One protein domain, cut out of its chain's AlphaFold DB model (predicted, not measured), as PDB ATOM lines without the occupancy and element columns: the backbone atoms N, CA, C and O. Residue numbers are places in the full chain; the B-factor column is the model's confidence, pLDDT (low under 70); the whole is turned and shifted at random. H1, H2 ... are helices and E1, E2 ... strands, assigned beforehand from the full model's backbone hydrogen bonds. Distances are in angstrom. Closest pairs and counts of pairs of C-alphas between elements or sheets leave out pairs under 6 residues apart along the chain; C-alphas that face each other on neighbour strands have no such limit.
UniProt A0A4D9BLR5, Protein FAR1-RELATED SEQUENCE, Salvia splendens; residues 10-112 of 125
ATOM      1  N   VAL A  10      30.851 -39.968  37.339       84.06
ATOM      2  CA  VAL A  10      31.737 -40.237  36.197       84.06
ATOM      3  C   VAL A  10      32.883 -39.233  36.179       84.06
ATOM      4  O   VAL A  10      34.045 -39.631  36.058       84.06
ATOM      5  N   HIS A  11      32.585 -37.947  36.374       86.50
ATOM      6  CA  HIS A  11      33.598 -36.905  36.499       86.50
ATOM      7  C   HIS A  11      34.507 -37.179  37.696       86.50
ATOM      8  O   HIS A  11      35.728 -37.138  37.557       86.50
ATOM      9  N   HIS A  12      33.937 -37.517  38.855       86.56
ATOM     10  CA  HIS A  12      34.718 -37.827  40.051       86.56
ATOM     11  C   HIS A  12      35.680 -38.999  39.834       86.56
ATOM     12  O   HIS A  12      36.863 -38.891  40.172       86.56
ATOM     13  N   LYS A  13      35.209 -40.087  39.215       89.06
ATOM     14  CA  LYS A  13      36.051 -41.242  38.891       89.06
ATOM     15  C   LYS A  13      37.167 -40.878  37.911       89.06
ATOM     16  O   LYS A  13      38.324 -41.203  38.156       89.06
ATOM     17  N   PHE A  14      36.843 -40.154  36.842       91.06
ATOM     18  CA  PHE A  14      37.830 -39.757  35.839       91.06
ATOM     19  C   PHE A  14      38.918 -38.838  36.415       91.06
ATOM     20  O   PHE A  14      40.107 -39.006  36.131       91.06
ATOM     21  N   ILE A  15      38.526 -37.883  37.264       91.06
ATOM     22  CA  ILE A  15      39.452 -36.986  37.964       91.06
ATOM     23  C   ILE A  15      40.371 -37.787  38.896       91.06
ATOM     24  O   ILE A  15      41.575 -37.525  38.937       91.06
ATOM     25  N   LEU A  16      39.831 -38.776  39.616       88.62
ATOM     26  CA  LEU A  16      40.613 -39.663  40.476       88.62
ATOM     27  C   LEU A  16      41.646 -40.465  39.673       88.62
ATOM     28  O   LEU A  16      42.814 -40.512  40.062       88.62
ATOM     29  N   ASP A  17      41.243 -41.060  38.551       91.56
ATOM     30  CA  ASP A  17      42.129 -41.862  37.702       91.56
ATOM     31  C   ASP A  17      43.247 -41.005  37.087       91.56
ATOM     32  O   ASP A  17      44.418 -41.389  37.121       91.56
ATOM     33  N   CYS A  18      42.927 -39.787  36.636       92.00
ATOM     34  CA  CYS A  18      43.933 -38.815  36.205       92.00
ATOM     35  C   CYS A  18      44.908 -38.459  37.336       92.00
ATOM     36  O   CYS A  18      46.118 -38.435  37.121       92.00
ATOM     37  N   SER A  19      44.400 -38.220  38.548       88.12
ATOM     38  CA  SER A  19      45.247 -37.895  39.697       88.12
ATOM     39  C   SER A  19      46.199 -39.040  40.049       88.12
ATOM     40  O   SER A  19      47.357 -38.775  40.361       88.12
ATOM     41  N   LYS A  20      45.747 -40.300  39.980       84.81
ATOM     42  CA  LYS A  20      46.602 -41.484  40.189       84.81
ATOM     43  C   LYS A  20      47.703 -41.596  39.131       84.81
ATOM     44  O   LYS A  20      48.797 -42.052  39.438       84.81
ATOM     45  N   ALA A  21      47.430 -41.142  37.910       90.12
ATOM     46  CA  ALA A  21      48.396 -41.074  36.816       90.12
ATOM     47  C   ALA A  21      49.270 -39.798  36.827       90.12
ATOM     48  O   ALA A  21      49.963 -39.531  35.846       90.12
ATOM     49  N   ASN A  22      49.246 -38.995  37.901       87.50
ATOM     50  CA  ASN A  22      49.940 -37.700  38.000       87.50
ATOM     51  C   ASN A  22      49.547 -36.678  36.911       87.50
ATOM     52  O   ASN A  22      50.320 -35.784  36.560       87.50
ATOM     53  N   ILE A  23      48.322 -36.768  36.392       91.88
ATOM     54  CA  ILE A  23      47.769 -35.830  35.414       91.88
ATOM     55  C   ILE A  23      47.065 -34.692  36.161       91.88
ATOM     56  O   ILE A  23      46.103 -34.904  36.898       91.88
ATOM     57  N   GLY A  24      47.551 -33.464  35.966       90.25
ATOM     58  CA  GLY A  24      47.010 -32.279  36.633       90.25
ATOM     59  C   GLY A  24      45.661 -31.790  36.068       90.25
ATOM     60  O   GLY A  24      45.355 -32.050  34.900       90.25
ATOM     61  N   PRO A  25      44.900 -30.977  36.832       91.75
ATOM     62  CA  PRO A  25      43.538 -30.538  36.489       91.75
ATOM     63  C   PRO A  25      43.366 -29.931  35.091       91.75
ATOM     64  O   PRO A  25      42.375 -30.186  34.409       91.75
ATOM     65  N   THR A  26      44.337 -29.135  34.637       93.06
ATOM     66  CA  THR A  26      44.301 -28.502  33.311       93.06
ATOM     67  C   THR A  26      44.382 -29.530  32.187       93.06
ATOM     68  O   THR A  26      43.710 -29.383  31.167       93.06
ATOM     69  N   LEU A  27      45.209 -30.565  32.354       93.81
ATOM     70  CA  LEU A  27      45.343 -31.621  31.358       93.81
ATOM     71  C   LEU A  27      44.141 -32.567  31.420       93.81
ATOM     72  O   LEU A  27      43.586 -32.879  30.373       93.81
ATOM     73  N   THR A  28      43.654 -32.906  32.616       93.69
ATOM     74  CA  THR A  28      42.392 -33.642  32.815       93.69
ATOM     75  C   THR A  28      41.229 -32.987  32.068       93.69
ATOM     76  O   THR A  28      40.510 -33.663  31.338       93.69
ATOM     77  N   PHE A  29      41.080 -31.662  32.177       92.75
ATOM     78  CA  PHE A  29      40.036 -30.919  31.468       92.75
ATOM     79  C   PHE A  29      40.177 -31.001  29.942       92.75
ATOM     80  O   PHE A  29      39.190 -31.190  29.234       92.75
ATOM     81  N   LYS A  30      41.408 -30.892  29.423       92.75
ATOM     82  CA  LYS A  30      41.671 -31.038  27.983       92.75
ATOM     83  C   LYS A  30      41.325 -32.441  27.493       92.75
ATOM     84  O   LYS A  30      40.697 -32.561  26.450       92.75
ATOM     85  N   VAL A  31      41.689 -33.478  28.247       93.25
ATOM     86  CA  VAL A  31      41.369 -34.866  27.889       93.25
ATOM     87  C   VAL A  31      39.856 -35.095  27.902       93.25
ATOM     88  O   VAL A  31      39.332 -35.655  26.946       93.25
ATOM     89  N   LEU A  32      39.134 -34.593  28.911       90.75
ATOM     90  CA  LEU A  32      37.665 -34.648  28.937       90.75
ATOM     91  C   LEU A  32      37.043 -33.972  27.715       90.75
ATOM     92  O   LEU A  32      36.133 -34.525  27.104       90.75
ATOM     93  N   LYS A  33      37.564 -32.806  27.326       91.06
ATOM     94  CA  LYS A  33      37.116 -32.091  26.128       91.06
ATOM     95  C   LYS A  33      37.344 -32.900  24.848       91.06
ATOM     96  O   LYS A  33      36.456 -32.916  24.004       91.06
ATOM     97  N   GLU A  34      38.487 -33.568  24.696       93.75
ATOM     98  CA  GLU A  34      38.733 -34.426  23.526       93.75
ATOM     99  C   GLU A  34      37.827 -35.669  23.518       93.75
ATOM    100  O   GLU A  34      37.317 -36.039  22.467       93.75
ATOM    101  N   ILE A  35      37.557 -36.276  24.680       89.50
ATOM    102  CA  ILE A  35      36.657 -37.439  24.798       89.50
ATOM    103  C   ILE A  35      35.207 -37.064  24.471       89.50
ATOM    104  O   ILE A  35      34.513 -37.809  23.783       89.50
ATOM    105  N   LEU A  36      34.742 -35.921  24.977       87.31
ATOM    106  CA  LEU A  36      33.353 -35.479  24.839       87.31
ATOM    107  C   LEU A  36      33.115 -34.657  23.565       87.31
ATOM    108  O   LEU A  36      31.973 -34.328  23.262       87.31
ATOM    109  N   GLY A  37      34.165 -34.341  22.804       88.06
ATOM    110  CA  GLY A  37      34.064 -33.678  21.503       88.06
ATOM    111  C   GLY A  37      33.815 -32.168  21.558       88.06
ATOM    112  O   GLY A  37      33.461 -31.572  20.543       88.06
ATOM    113  N   GLY A  38      34.000 -31.516  22.709       85.62
ATOM    114  CA  GLY A  38      33.833 -30.065  22.823       85.62
ATOM    115  C   GLY A  38      33.777 -29.556  24.259       85.62
ATOM    116  O   GLY A  38      33.390 -30.284  25.165       85.62
ATOM    117  N   PHE A  39      34.144 -28.286  24.468       82.00
ATOM    118  CA  PHE A  39      34.145 -27.658  25.799       82.00
ATOM    119  C   PHE A  39      32.740 -27.531  26.398       82.00
ATOM    120  O   PHE A  39      32.575 -27.712  27.602       82.00
ATOM    121  N   ASP A  40      31.733 -27.278  25.561       83.31
ATOM    122  CA  ASP A  40      30.344 -27.103  25.997       83.31
ATOM    123  C   ASP A  40      29.724 -28.405  26.527       83.31
ATOM    124  O   ASP A  40      28.783 -28.374  27.318       83.31
ATOM    125  N   LEU A  41      30.289 -29.551  26.132       81.81
ATOM    126  CA  LEU A  41      29.831 -30.887  26.513       81.81
ATOM    127  C   LEU A  41      30.498 -31.404  27.795       81.81
ATOM    128  O   LEU A  41      30.027 -32.380  28.368       81.81
ATOM    129  N   VAL A  42      31.563 -30.746  28.273       83.62
ATOM    130  CA  VAL A  42      32.303 -31.172  29.476       83.62
ATOM    131  C   VAL A  42      31.514 -30.925  30.760       83.62
ATOM    132  O   VAL A  42      31.763 -31.587  31.757       83.62
ATOM    133  N   GLY A  43      30.588 -29.962  30.787       82.75
ATOM    134  CA  GLY A  43      29.693 -29.737  31.934       82.75
ATOM    135  C   GLY A  43      30.361 -29.276  33.245       82.75
ATOM    136  O   GLY A  43      29.663 -28.885  34.179       82.75
ATOM    137  N   CYS A  44      31.693 -29.247  33.314       83.75
ATOM    138  CA  CYS A  44      32.484 -28.789  34.452       83.75
ATOM    139  C   CYS A  44      33.618 -27.860  34.007       83.75
ATOM    140  O   CYS A  44      33.905 -27.713  32.823       83.75
ATOM    141  N   THR A  45      34.256 -27.188  34.959       89.19
ATOM    142  CA  THR A  45      35.391 -26.295  34.711       89.19
ATOM    143  C   THR A  45      36.686 -26.868  35.284       89.19
ATOM    144  O   THR A  45      36.680 -27.724  36.167       89.19
ATOM    145  N   VAL A  46      37.831 -26.322  34.857       89.88
ATOM    146  CA  VAL A  46      39.132 -26.609  35.497       89.88
ATOM    147  C   VAL A  46      39.089 -26.299  37.001       89.88
ATOM    148  O   VAL A  46      39.732 -26.985  37.793       89.88
ATOM    149  N   GLY A  47      38.323 -25.278  37.404       89.56
ATOM    150  CA  GLY A  47      38.115 -24.928  38.808       89.56
ATOM    151  C   GLY A  47      37.405 -26.034  39.586       89.56
ATOM    152  O   GLY A  47      37.851 -26.378  40.679       89.56
ATOM    153  N   ASP A  48      36.367 -26.629  38.997       88.56
ATOM    154  CA  ASP A  48      35.617 -27.740  39.594       88.56
ATOM    155  C   ASP A  48      36.502 -28.981  39.727       88.56
ATOM    156  O   ASP A  48      36.556 -29.582  40.798       88.56
ATOM    157  N   ILE A  49      37.289 -29.296  38.693       89.88
ATOM    158  CA  ILE A  49      38.266 -30.392  38.737       89.88
ATOM    159  C   ILE A  49      39.297 -30.151  39.838       89.88
ATOM    160  O   ILE A  49      39.593 -31.053  40.615       89.88
ATOM    161  N   ARG A  50      39.830 -28.928  39.948       90.94
ATOM    162  CA  ARG A  50      40.803 -28.580  40.989       90.94
ATOM    163  C   ARG A  50      40.211 -28.718  42.392       90.94
ATOM    164  O   ARG A  50      40.893 -29.235  43.273       90.94
ATOM    165  N   ASN A  51      38.974 -28.269  42.596       88.94
ATOM    166  CA  ASN A  51      38.280 -28.411  43.875       88.94
ATOM    167  C   ASN A  51      38.046 -29.891  44.200       88.94
ATOM    168  O   ASN A  51      38.424 -30.326  45.278       88.94
ATOM    169  N   ALA A  52      37.565 -30.688  43.244       87.06
ATOM    170  CA  ALA A  52      37.384 -32.126  43.431       87.06
ATOM    171  C   ALA A  52      38.703 -32.853  43.716       87.06
ATOM    172  O   ALA A  52      38.767 -33.666  44.631       87.06
ATOM    173  N   SER A  53      39.786 -32.537  42.998       85.88
ATOM    174  CA  SER A  53      41.114 -33.093  43.284       85.88
ATOM    175  C   SER A  53      41.600 -32.729  44.687       85.88
ATOM    176  O   SER A  53      42.221 -33.557  45.350       85.88
ATOM    177  N   ARG A  54      41.338 -31.502  45.151       85.81
ATOM    178  CA  ARG A  54      41.658 -31.086  46.521       85.81
ATOM    179  C   ARG A  54      40.831 -31.870  47.532       85.81
ATOM    180  O   ARG A  54      41.400 -32.362  48.496       85.81
ATOM    181  N   ASP A  55      39.532 -32.001  47.310       83.75
ATOM    182  CA  ASP A  55      38.622 -32.652  48.252       83.75
ATOM    183  C   ASP A  55      38.891 -34.170  48.319       83.75
ATOM    184  O   ASP A  55      38.902 -34.739  49.406       83.75
ATOM    185  N   ILE A  56      39.249 -34.811  47.196       78.69
ATOM    186  CA  ILE A  56      39.757 -36.197  47.150       78.69
ATOM    187  C   ILE A  56      41.028 -36.338  47.995       78.69
ATOM    188  O   ILE A  56      41.150 -37.274  48.782       78.69
ATOM    189  N   LYS A  57      41.980 -35.407  47.851       74.19
ATOM    190  CA  LYS A  57      43.210 -35.413  48.654       74.19
ATOM    191  C   LYS A  57      42.926 -35.170  50.135       74.19
ATOM    192  O   LYS A  57      43.531 -35.828  50.967       74.19
ATOM    193  N   ALA A  58      42.004 -34.270  50.464       75.00
ATOM    194  CA  ALA A  58      41.609 -33.990  51.842       75.00
ATOM    195  C   ALA A  58      40.905 -35.195  52.485       75.00
ATOM    196  O   ALA A  58      41.145 -35.500  53.646       75.00
ATOM    197  N   TYR A  59      40.092 -35.927  51.717       70.88
ATOM    198  CA  TYR A  59      39.518 -37.195  52.161       70.88
ATOM    199  C   TYR A  59      40.610 -38.247  52.400       70.88
ATOM    200  O   TYR A  59      40.609 -38.910  53.432       70.88
ATOM    201  N   ALA A  60      41.586 -38.359  51.492       65.19
ATOM    202  CA  ALA A  60      42.709 -39.287  51.632       65.19
ATOM    203  C   ALA A  60      43.659 -38.939  52.794       65.19
ATOM    204  O   ALA A  60      44.246 -39.846  53.377       65.19
ATOM    205  N   GLN A  61      43.774 -37.663  53.184       59.62
ATOM    206  CA  GLN A  61      44.582 -37.242  54.338       59.62
ATOM    207  C   GLN A  61      44.141 -37.900  55.657       59.62
ATOM    208  O   GLN A  61      44.967 -38.057  56.548       59.62
ATOM    209  N   GLY A  62      42.878 -38.329  55.778       56.72
ATOM    210  CA  GLY A  62      42.395 -39.083  56.941       56.72
ATOM    211  C   GLY A  62      42.777 -40.572  56.955       56.72
ATOM    212  O   GLY A  62      42.585 -41.228  57.972       56.72
ATOM    213  N   PHE A  63      43.308 -41.111  55.852       59.25
ATOM    214  CA  PHE A  63      43.588 -42.544  55.656       59.25
ATOM    215  C   PHE A  63      45.081 -42.873  55.475       59.25
ATOM    216  O   PHE A  63      45.442 -44.041  55.339       59.25
ATOM    217  N   ASP A  64      45.956 -41.867  55.455       70.06
ATOM    218  CA  ASP A  64      47.336 -42.028  54.979       70.06
ATOM    219  C   ASP A  64      48.222 -42.830  55.952       70.06
ATOM    220  O   ASP A  64      49.029 -43.654  55.531       70.06
ATOM    221  N   VAL A  65      48.015 -42.681  57.267       75.62
ATOM    222  CA  VAL A  65      48.845 -43.359  58.282       75.62
ATOM    223  C   VAL A  65      48.741 -44.876  58.169       75.62
ATOM    224  O   VAL A  65      49.762 -45.550  58.054       75.62
ATOM    225  N   GLN A  66      47.522 -45.419  58.149       80.50
ATOM    226  CA  GLN A  66      47.328 -46.865  58.063       80.50
ATOM    227  C   GLN A  66      47.872 -47.420  56.745       80.50
ATOM    228  O   GLN A  66      48.506 -48.467  56.742       80.50
ATOM    229  N   MET A  67      47.699 -46.700  55.633       82.88
ATOM    230  CA  MET A  67      48.203 -47.143  54.333       82.88
ATOM    231  C   MET A  67      49.739 -47.179  54.289       82.88
ATOM    232  O   MET A  67      50.319 -48.119  53.741       82.88
ATOM    233  N   VAL A  68      50.402 -46.190  54.896       84.94
ATOM    234  CA  VAL A  68      51.863 -46.165  55.052       84.94
ATOM    235  C   VAL A  68      52.338 -47.316  55.941       84.94
ATOM    236  O   VAL A  68      53.310 -47.993  55.599       84.94
ATOM    237  N   LEU A  69      51.648 -47.575  57.056       87.69
ATOM    238  CA  LEU A  69      51.970 -48.691  57.948       87.69
ATOM    239  C   LEU A  69      51.752 -50.049  57.269       87.69
ATOM    240  O   LEU A  69      52.593 -50.933  57.419       87.69
ATOM    241  N   ASP A  70      50.699 -50.201  56.466       89.75
ATOM    242  CA  ASP A  70      50.427 -51.412  55.689       89.75
ATOM    243  C   ASP A  70      51.520 -51.664  54.637       89.75
ATOM    244  O   ASP A  70      51.978 -52.796  54.469       89.75
ATOM    245  N   ASP A  71      51.968 -50.623  53.924       89.88
ATOM    246  CA  ASP A  71      53.068 -50.731  52.956       89.88
ATOM    247  C   ASP A  71      54.387 -51.135  53.634       89.88
ATOM    248  O   ASP A  71      55.112 -52.016  53.162       89.88
ATOM    249  N   ILE A  72      54.684 -50.539  54.787       91.00
ATOM    250  CA  ILE A  72      55.881 -50.852  55.569       91.00
ATOM    251  C   ILE A  72      55.817 -52.247  56.195       91.00
ATOM    252  O   ILE A  72      56.827 -52.958  56.208       91.00
ATOM    253  N   GLY A  73      54.635 -52.675  56.637       92.94
ATOM    254  CA  GLY A  73      54.368 -54.042  57.070       92.94
ATOM    255  C   GLY A  73      54.666 -55.047  55.960       92.94
ATOM    256  O   GLY A  73      55.445 -55.976  56.169       92.94
ATOM    257  N   LYS A  74      54.173 -54.802  54.741       94.69
ATOM    258  CA  LYS A  74      54.473 -55.650  53.571       94.69
ATOM    259  C   LYS A  74      55.966 -55.717  53.266       94.69
ATOM    260  O   LYS A  74      56.492 -56.794  52.998       94.69
ATOM    261  N   LYS A  75      56.689 -54.594  53.347       93.44
ATOM    262  CA  LYS A  75      58.154 -54.582  53.163       93.44
ATOM    263  C   LYS A  75      58.874 -55.446  54.198       93.44
ATOM    264  O   LYS A  75      59.853 -56.110  53.855       93.44
ATOM    265  N   LYS A  76      58.379 -55.479  55.440       94.44
ATOM    266  CA  LYS A  76      58.892 -56.370  56.487       94.44
ATOM    267  C   LYS A  76      58.600 -57.844  56.197       94.44
ATOM    268  O   LYS A  76      59.485 -58.670  56.395       94.44
ATOM    269  N   GLU A  77      57.408 -58.171  55.710       94.94
ATOM    270  CA  GLU A  77      57.054 -59.544  55.314       94.94
ATOM    271  C   GLU A  77      57.901 -60.041  54.135       94.94
ATOM    272  O   GLU A  77      58.328 -61.192  54.112       94.94
ATOM    273  N   MET A  78      58.198 -59.164  53.174       93.94
ATOM    274  CA  MET A  78      59.033 -59.493  52.014       93.94
ATOM    275  C   MET A  78      60.520 -59.655  52.355       93.94
ATOM    276  O   MET A  78      61.262 -60.278  51.595       93.94
ATOM    277  N   SER A  79      60.987 -59.063  53.456       92.56
ATOM    278  CA  SER A  79      62.396 -59.093  53.834       92.56
ATOM    279  C   SER A  79      62.573 -59.080  55.346       92.56
ATOM    280  O   SER A  79      62.417 -58.052  56.005       92.56
ATOM    281  N   GLU A  80      63.041 -60.198  55.900       92.00
ATOM    282  CA  GLU A  80      63.384 -60.282  57.324       92.00
ATOM    283  C   GLU A  80      64.437 -59.245  57.738       92.00
ATOM    284  O   GLU A  80      64.402 -58.734  58.861       92.00
ATOM    285  N   ALA A  81      65.340 -58.888  56.817       93.50
ATOM    286  CA  ALA A  81      66.382 -57.893  57.035       93.50
ATOM    287  C   ALA A  81      65.838 -56.459  57.128       93.50
ATOM    288  O   ALA A  81      66.522 -55.598  57.683       93.50
ATOM    289  N   PHE A  82      64.629 -56.194  56.632       95.06
ATOM    290  CA  PHE A  82      63.965 -54.905  56.777       95.06
ATOM    291  C   PHE A  82      63.549 -54.685  58.236       95.06
ATOM    292  O   PHE A  82      63.081 -55.596  58.919       95.06
ATOM    293  N   THR A  83      63.737 -53.483  58.760       93.88
ATOM    294  CA  THR A  83      63.264 -53.089  60.098       93.88
ATOM    295  C   THR A  83      62.663 -51.709  60.034       93.88
ATOM    296  O   THR A  83      63.170 -50.861  59.307       93.88
ATOM    297  N   TYR A  84      61.634 -51.479  60.837       94.69
ATOM    298  CA  TYR A  84      61.004 -50.180  60.958       94.69
ATOM    299  C   TYR A  84      60.553 -49.933  62.396       94.69
ATOM    300  O   TYR A  84      60.392 -50.870  63.178       94.69
ATOM    301  N   HIS A  85      60.374 -48.662  62.723       94.44
ATOM    302  CA  HIS A  85      59.822 -48.178  63.974       94.44
ATOM    303  C   HIS A  85      58.985 -46.937  63.679       94.44
ATOM    304  O   HIS A  85      59.345 -46.149  62.803       94.44
ATOM    305  N   TYR A  86      57.874 -46.764  64.382       92.31
ATOM    306  CA  TYR A  86      56.989 -45.629  64.180       92.31
ATOM    307  C   TYR A  86      56.375 -45.185  65.501       92.31
ATOM    308  O   TYR A  86      56.214 -45.989  66.418       92.31
ATOM    309  N   GLU A  87      56.011 -43.911  65.561       91.44
ATOM    310  CA  GLU A  87      55.304 -43.315  66.688       91.44
ATOM    311  C   GLU A  87      54.049 -42.609  66.179       91.44
ATOM    312  O   GLU A  87      54.077 -41.911  65.159       91.44
ATOM    313  N   VAL A  88      52.951 -42.791  66.910       88.56
ATOM    314  CA  VAL A  88      51.678 -42.098  66.695       88.56
ATOM    315  C   VAL A  88      51.360 -41.224  67.903       88.56
ATOM    316  O   VAL A  88      51.737 -41.550  69.028       88.56
ATOM    317  N   ASN A  89      50.694 -40.097  67.675       87.00
ATOM    318  CA  ASN A  89      50.216 -39.234  68.753       87.00
ATOM    319  C   ASN A  89      48.860 -39.704  69.311       87.00
ATOM    320  O   ASN A  89      48.256 -40.653  68.819       87.00
ATOM    321  N   GLU A  90      48.349 -38.991  70.316       87.50
ATOM    322  CA  GLU A  90      47.052 -39.263  70.961       87.50
ATOM    323  C   GLU A  90      45.841 -39.167  70.014       87.50
ATOM    324  O   GLU A  90      44.741 -39.576  70.372       87.50
ATOM    325  N   SER A  91      46.021 -38.600  68.818       84.12
ATOM    326  CA  SER A  91      44.997 -38.489  67.774       84.12
ATOM    327  C   SER A  91      45.189 -39.510  66.642       84.12
ATOM    328  O   SER A  91      44.680 -39.286  65.546       84.12
ATOM    329  N   ASP A  92      45.949 -40.589  66.875       78.50
ATOM    330  CA  ASP A  92      46.295 -41.635  65.894       78.50
ATOM    331  C   ASP A  92      46.994 -41.109  64.626       78.50
ATOM    332  O   ASP A  92      46.924 -41.698  63.544       78.50
ATOM    333  N   GLN A  93      47.712 -39.990  64.739       81.44
ATOM    334  CA  GLN A  93      48.483 -39.427  63.631       81.44
ATOM    335  C   GLN A  93      49.947 -39.849  63.735       81.44
ATOM    336  O   GLN A  93      50.560 -39.730  64.797       81.44
ATOM    337  N   LEU A  94      50.524 -40.290  62.617       83.81
ATOM    338  CA  LEU A  94      51.939 -40.637  62.507       83.81
ATOM    339  C   LEU A  94      52.807 -39.392  62.717       83.81
ATOM    340  O   LEU A  94      52.742 -38.452  61.924       83.81
ATOM    341  N   ILE A  95      53.632 -39.398  63.761       88.38
ATOM    342  CA  ILE A  95      54.546 -38.290  64.084       88.38
ATOM    343  C   ILE A  95      56.003 -38.619  63.767       88.38
ATOM    344  O   ILE A  95      56.789 -37.714  63.489       88.38
ATOM    345  N   ALA A  96      56.363 -39.902  63.766       87.94
ATOM    346  CA  ALA A  96      57.695 -40.356  63.403       87.94
ATOM    347  C   ALA A  96      57.632 -41.715  62.712       87.94
ATOM    348  O   ALA A  96      56.841 -42.585  63.080       87.94
ATOM    349  N   LEU A  97      58.500 -41.899  61.720       90.94
ATOM    350  CA  LEU A  97      58.661 -43.152  61.006       90.94
ATOM    351  C   LEU A  97      60.121 -43.324  60.594       90.94
ATOM    352  O   LEU A  97      60.664 -42.527  59.831       90.94
ATOM    353  N   PHE A  98      60.729 -44.400  61.070       91.56
ATOM    354  CA  PHE A  98      62.080 -44.813  60.730       91.56
ATOM    355  C   PHE A  98      62.042 -46.198  60.105       91.56
ATOM    356  O   PHE A  98      61.351 -47.091  60.592       91.56
ATOM    357  N   TRP A  99      62.815 -46.404  59.045       93.06
ATOM    358  CA  TRP A  99      62.978 -47.715  58.432       93.06
ATOM    359  C   TRP A  99      64.397 -47.895  57.911       93.06
ATOM    360  O   TRP A  99      65.118 -46.935  57.647       93.06
ATOM    361  N   CYS A 100      64.807 -49.151  57.794       92.94
ATOM    362  CA  CYS A 100      66.116 -49.532  57.301       92.94
ATOM    363  C   CYS A 100      66.001 -50.894  56.615       92.94
ATOM    364  O   CYS A 100      65.596 -51.878  57.245       92.94
ATOM    365  N   ASP A 101      66.329 -50.945  55.326       93.06
ATOM    366  CA  ASP A 101      66.384 -52.198  54.581       93.06
ATOM    367  C   ASP A 101      67.716 -52.942  54.809       93.06
ATOM    368  O   ASP A 101      68.656 -52.445  55.439       93.06
ATOM    369  N   GLY A 102      67.807 -54.179  54.318       91.12
ATOM    370  CA  GLY A 102      69.019 -54.985  54.477       91.12
ATOM    371  C   GLY A 102      70.258 -54.391  53.793       91.12
ATOM    372  O   GLY A 102      71.373 -54.617  54.262       91.12
ATOM    373  N   LEU A 103      70.082 -53.628  52.710       90.81
ATOM    374  CA  LEU A 103      71.178 -52.978  51.999       90.81
ATOM    375  C   LEU A 103      71.698 -51.778  52.794       90.81
ATOM    376  O   LEU A 103      72.905 -51.662  52.980       90.81
ATOM    377  N   MET A 104      70.809 -50.949  53.335       89.62
ATOM    378  CA  MET A 104      71.137 -49.829  54.215       89.62
ATOM    379  C   MET A 104      71.938 -50.303  55.434       89.62
ATOM    380  O   MET A 104      72.965 -49.710  55.756       89.62
ATOM    381  N   LYS A 105      71.555 -51.430  56.054       90.69
ATOM    382  CA  LYS A 105      72.320 -52.032  57.164       90.69
ATOM    383  C   LYS A 105      73.714 -52.489  56.752       90.69
ATOM    384  O   LYS A 105      74.673 -52.266  57.485       90.69
ATOM    385  N   ARG A 106      73.838 -53.141  55.591       90.88
ATOM    386  CA  ARG A 106      75.137 -53.587  55.056       90.88
ATOM    387  C   ARG A 106      76.030 -52.404  54.708       90.88
ATOM    388  O   ARG A 106      77.213 -52.431  55.023       90.88
ATOM    389  N   ASN A 107      75.459 -51.367  54.105       90.19
ATOM    390  CA  ASN A 107      76.170 -50.137  53.798       90.19
ATOM    391  C   ASN A 107      76.662 -49.471  55.084       90.19
ATOM    392  O   ASN A 107      77.843 -49.166  55.177       90.19
ATOM    393  N   TYR A 108      75.811 -49.343  56.106       87.50
ATOM    394  CA  TYR A 108      76.229 -48.812  57.403       87.50
ATOM    395  C   TYR A 108      77.342 -49.658  58.045       87.50
ATOM    396  O   TYR A 108      78.325 -49.117  58.536       87.50
ATOM    397  N   HIS A 109      77.256 -50.989  57.971       89.38
ATOM    398  CA  HIS A 109      78.313 -51.872  58.474       89.38
ATOM    399  C   HIS A 109      79.662 -51.680  57.756       89.38
ATOM    400  O   HIS A 109      80.705 -51.759  58.396       89.38
ATOM    401  N   MET A 110      79.652 -51.441  56.440       89.88
ATOM    402  CA  MET A 110      80.882 -51.277  55.652       89.88
ATOM    403  C   MET A 110      81.465 -49.864  55.717       89.88
ATOM    404  O   MET A 110      82.682 -49.707  55.710       89.88
ATOM    405  N   PHE A 111      80.611 -48.845  55.747       87.12
ATOM    406  CA  PHE A 111      81.013 -47.448  55.590       87.12
ATOM    407  C   PHE A 111      80.939 -46.641  56.892       87.12
ATOM    408  O   PHE A 111      81.505 -45.553  56.957       87.12
ATOM    409  N   GLY A 112      80.295 -47.169  57.936       87.19
ATOM    410  CA  GLY A 112      80.096 -46.477  59.207       87.19
ATOM    411  C   GLY A 112      79.121 -45.307  59.080       87.19
ATOM    412  O   GLY A 112      78.133 -45.381  58.350       87.19
TER     413      GLY A 112
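AT A GLANCE: This is residues 10 to 112 of the 125 residues of the protein "Protein FAR1-RELATED SEQUENCE" of Salvia splendens (UniProt A0A4D9BLR5). Two small lobes lie toward the two ends of a long, extended shape: in one, H4 packs loosely over the antiparallel hairpin of E1 and E2, and in the other H1, H2 and the first part of H3 cross one another. H3 leads out of the helical lobe and, through a tight link of 2 residues, is followed by H4, which runs in another direction, and at the far end of the hairpin lobe residues 107 to 112, of which 107 to 111 belong to H5, stick out. The printed part has 103 residues, with five named helices and two named strands in the order H1, H2, H3, H4, E1, E2, H5, and its class is mostly helix. It is extended, with a radius of gyration of the C-alphas of 20.5 A and spans of 62 by 34 by 23 A.

HOW THE PARTS SIT: Look first at the sheet: E1, residues 83 to 88, and E2, residues 94 to 100, form a hairpin, antiparallel at 174 degrees between their directions. There you will find N 85 and O 98 within hydrogen-bond range at 2.8 A, and N 100 and O 83 at 2.8 A. Go next to H4, residues 64 to 78: its closest C-alphas to E1 are those of Lys 76 and Thr 83, 6.6 A, and to E2 those of Val 65 and Leu 94, 5.9 A. H5, residues 102 to 111, and H4 are apart. On the other side of the tight link before H4 is H3, residues 46 to 61; these two helices meet only through their link. H3, with its residues 49 to 56 alone, touches H1, residues 10 to 20, at a steep tilt of 66 degrees, the same way; the closest C-alphas are those of Ile 15 and Ile 49, 6.7 A. H2, residues 25 to 36, touches H3 with residues 25 to 29 alone, at a steep tilt of 61 degrees, opposite ways, closest at the C-alphas of Pro 25 and Arg 50, 5.6 A. H1 and H2 only just touch, with 3 pairs of C-alphas within 8 A, the closest being Cys 18 and Thr 28 at 6.4 A. In H1, H2, H3, H4 and H5 every O i to N i+4 pair is within hydrogen-bond range.

IN THESE COORDINATES: Find C-alpha 83 at (63.264, -53.089, 60.098); from there E1 runs 17.3 A to residue 88, and E2 returns over residues 94 to 100, 17.5 A. H4 covers residues 64 to 78 in 21.2 A, and H3, the longest helix, residues 46 to 61 in 22.3 A. H1 begins at C-alpha 10, (31.737, -40.237, 36.197), and ends at residue 20; H2 covers residues 25 to 36. H5 runs from residue 102 to C-alpha 111 at (81.013, -47.448, 55.590).

THE WHOLE: The two C-alphas farthest apart are those of Asp 40 and Met 110, 63.4 A. The printed part has no cut and no long link. Look at the B-factor column for residues 60 to 63, of which 60 and 61 belong to H3: these four are under 70, while the mean pLDDT of the printed part is 87.2.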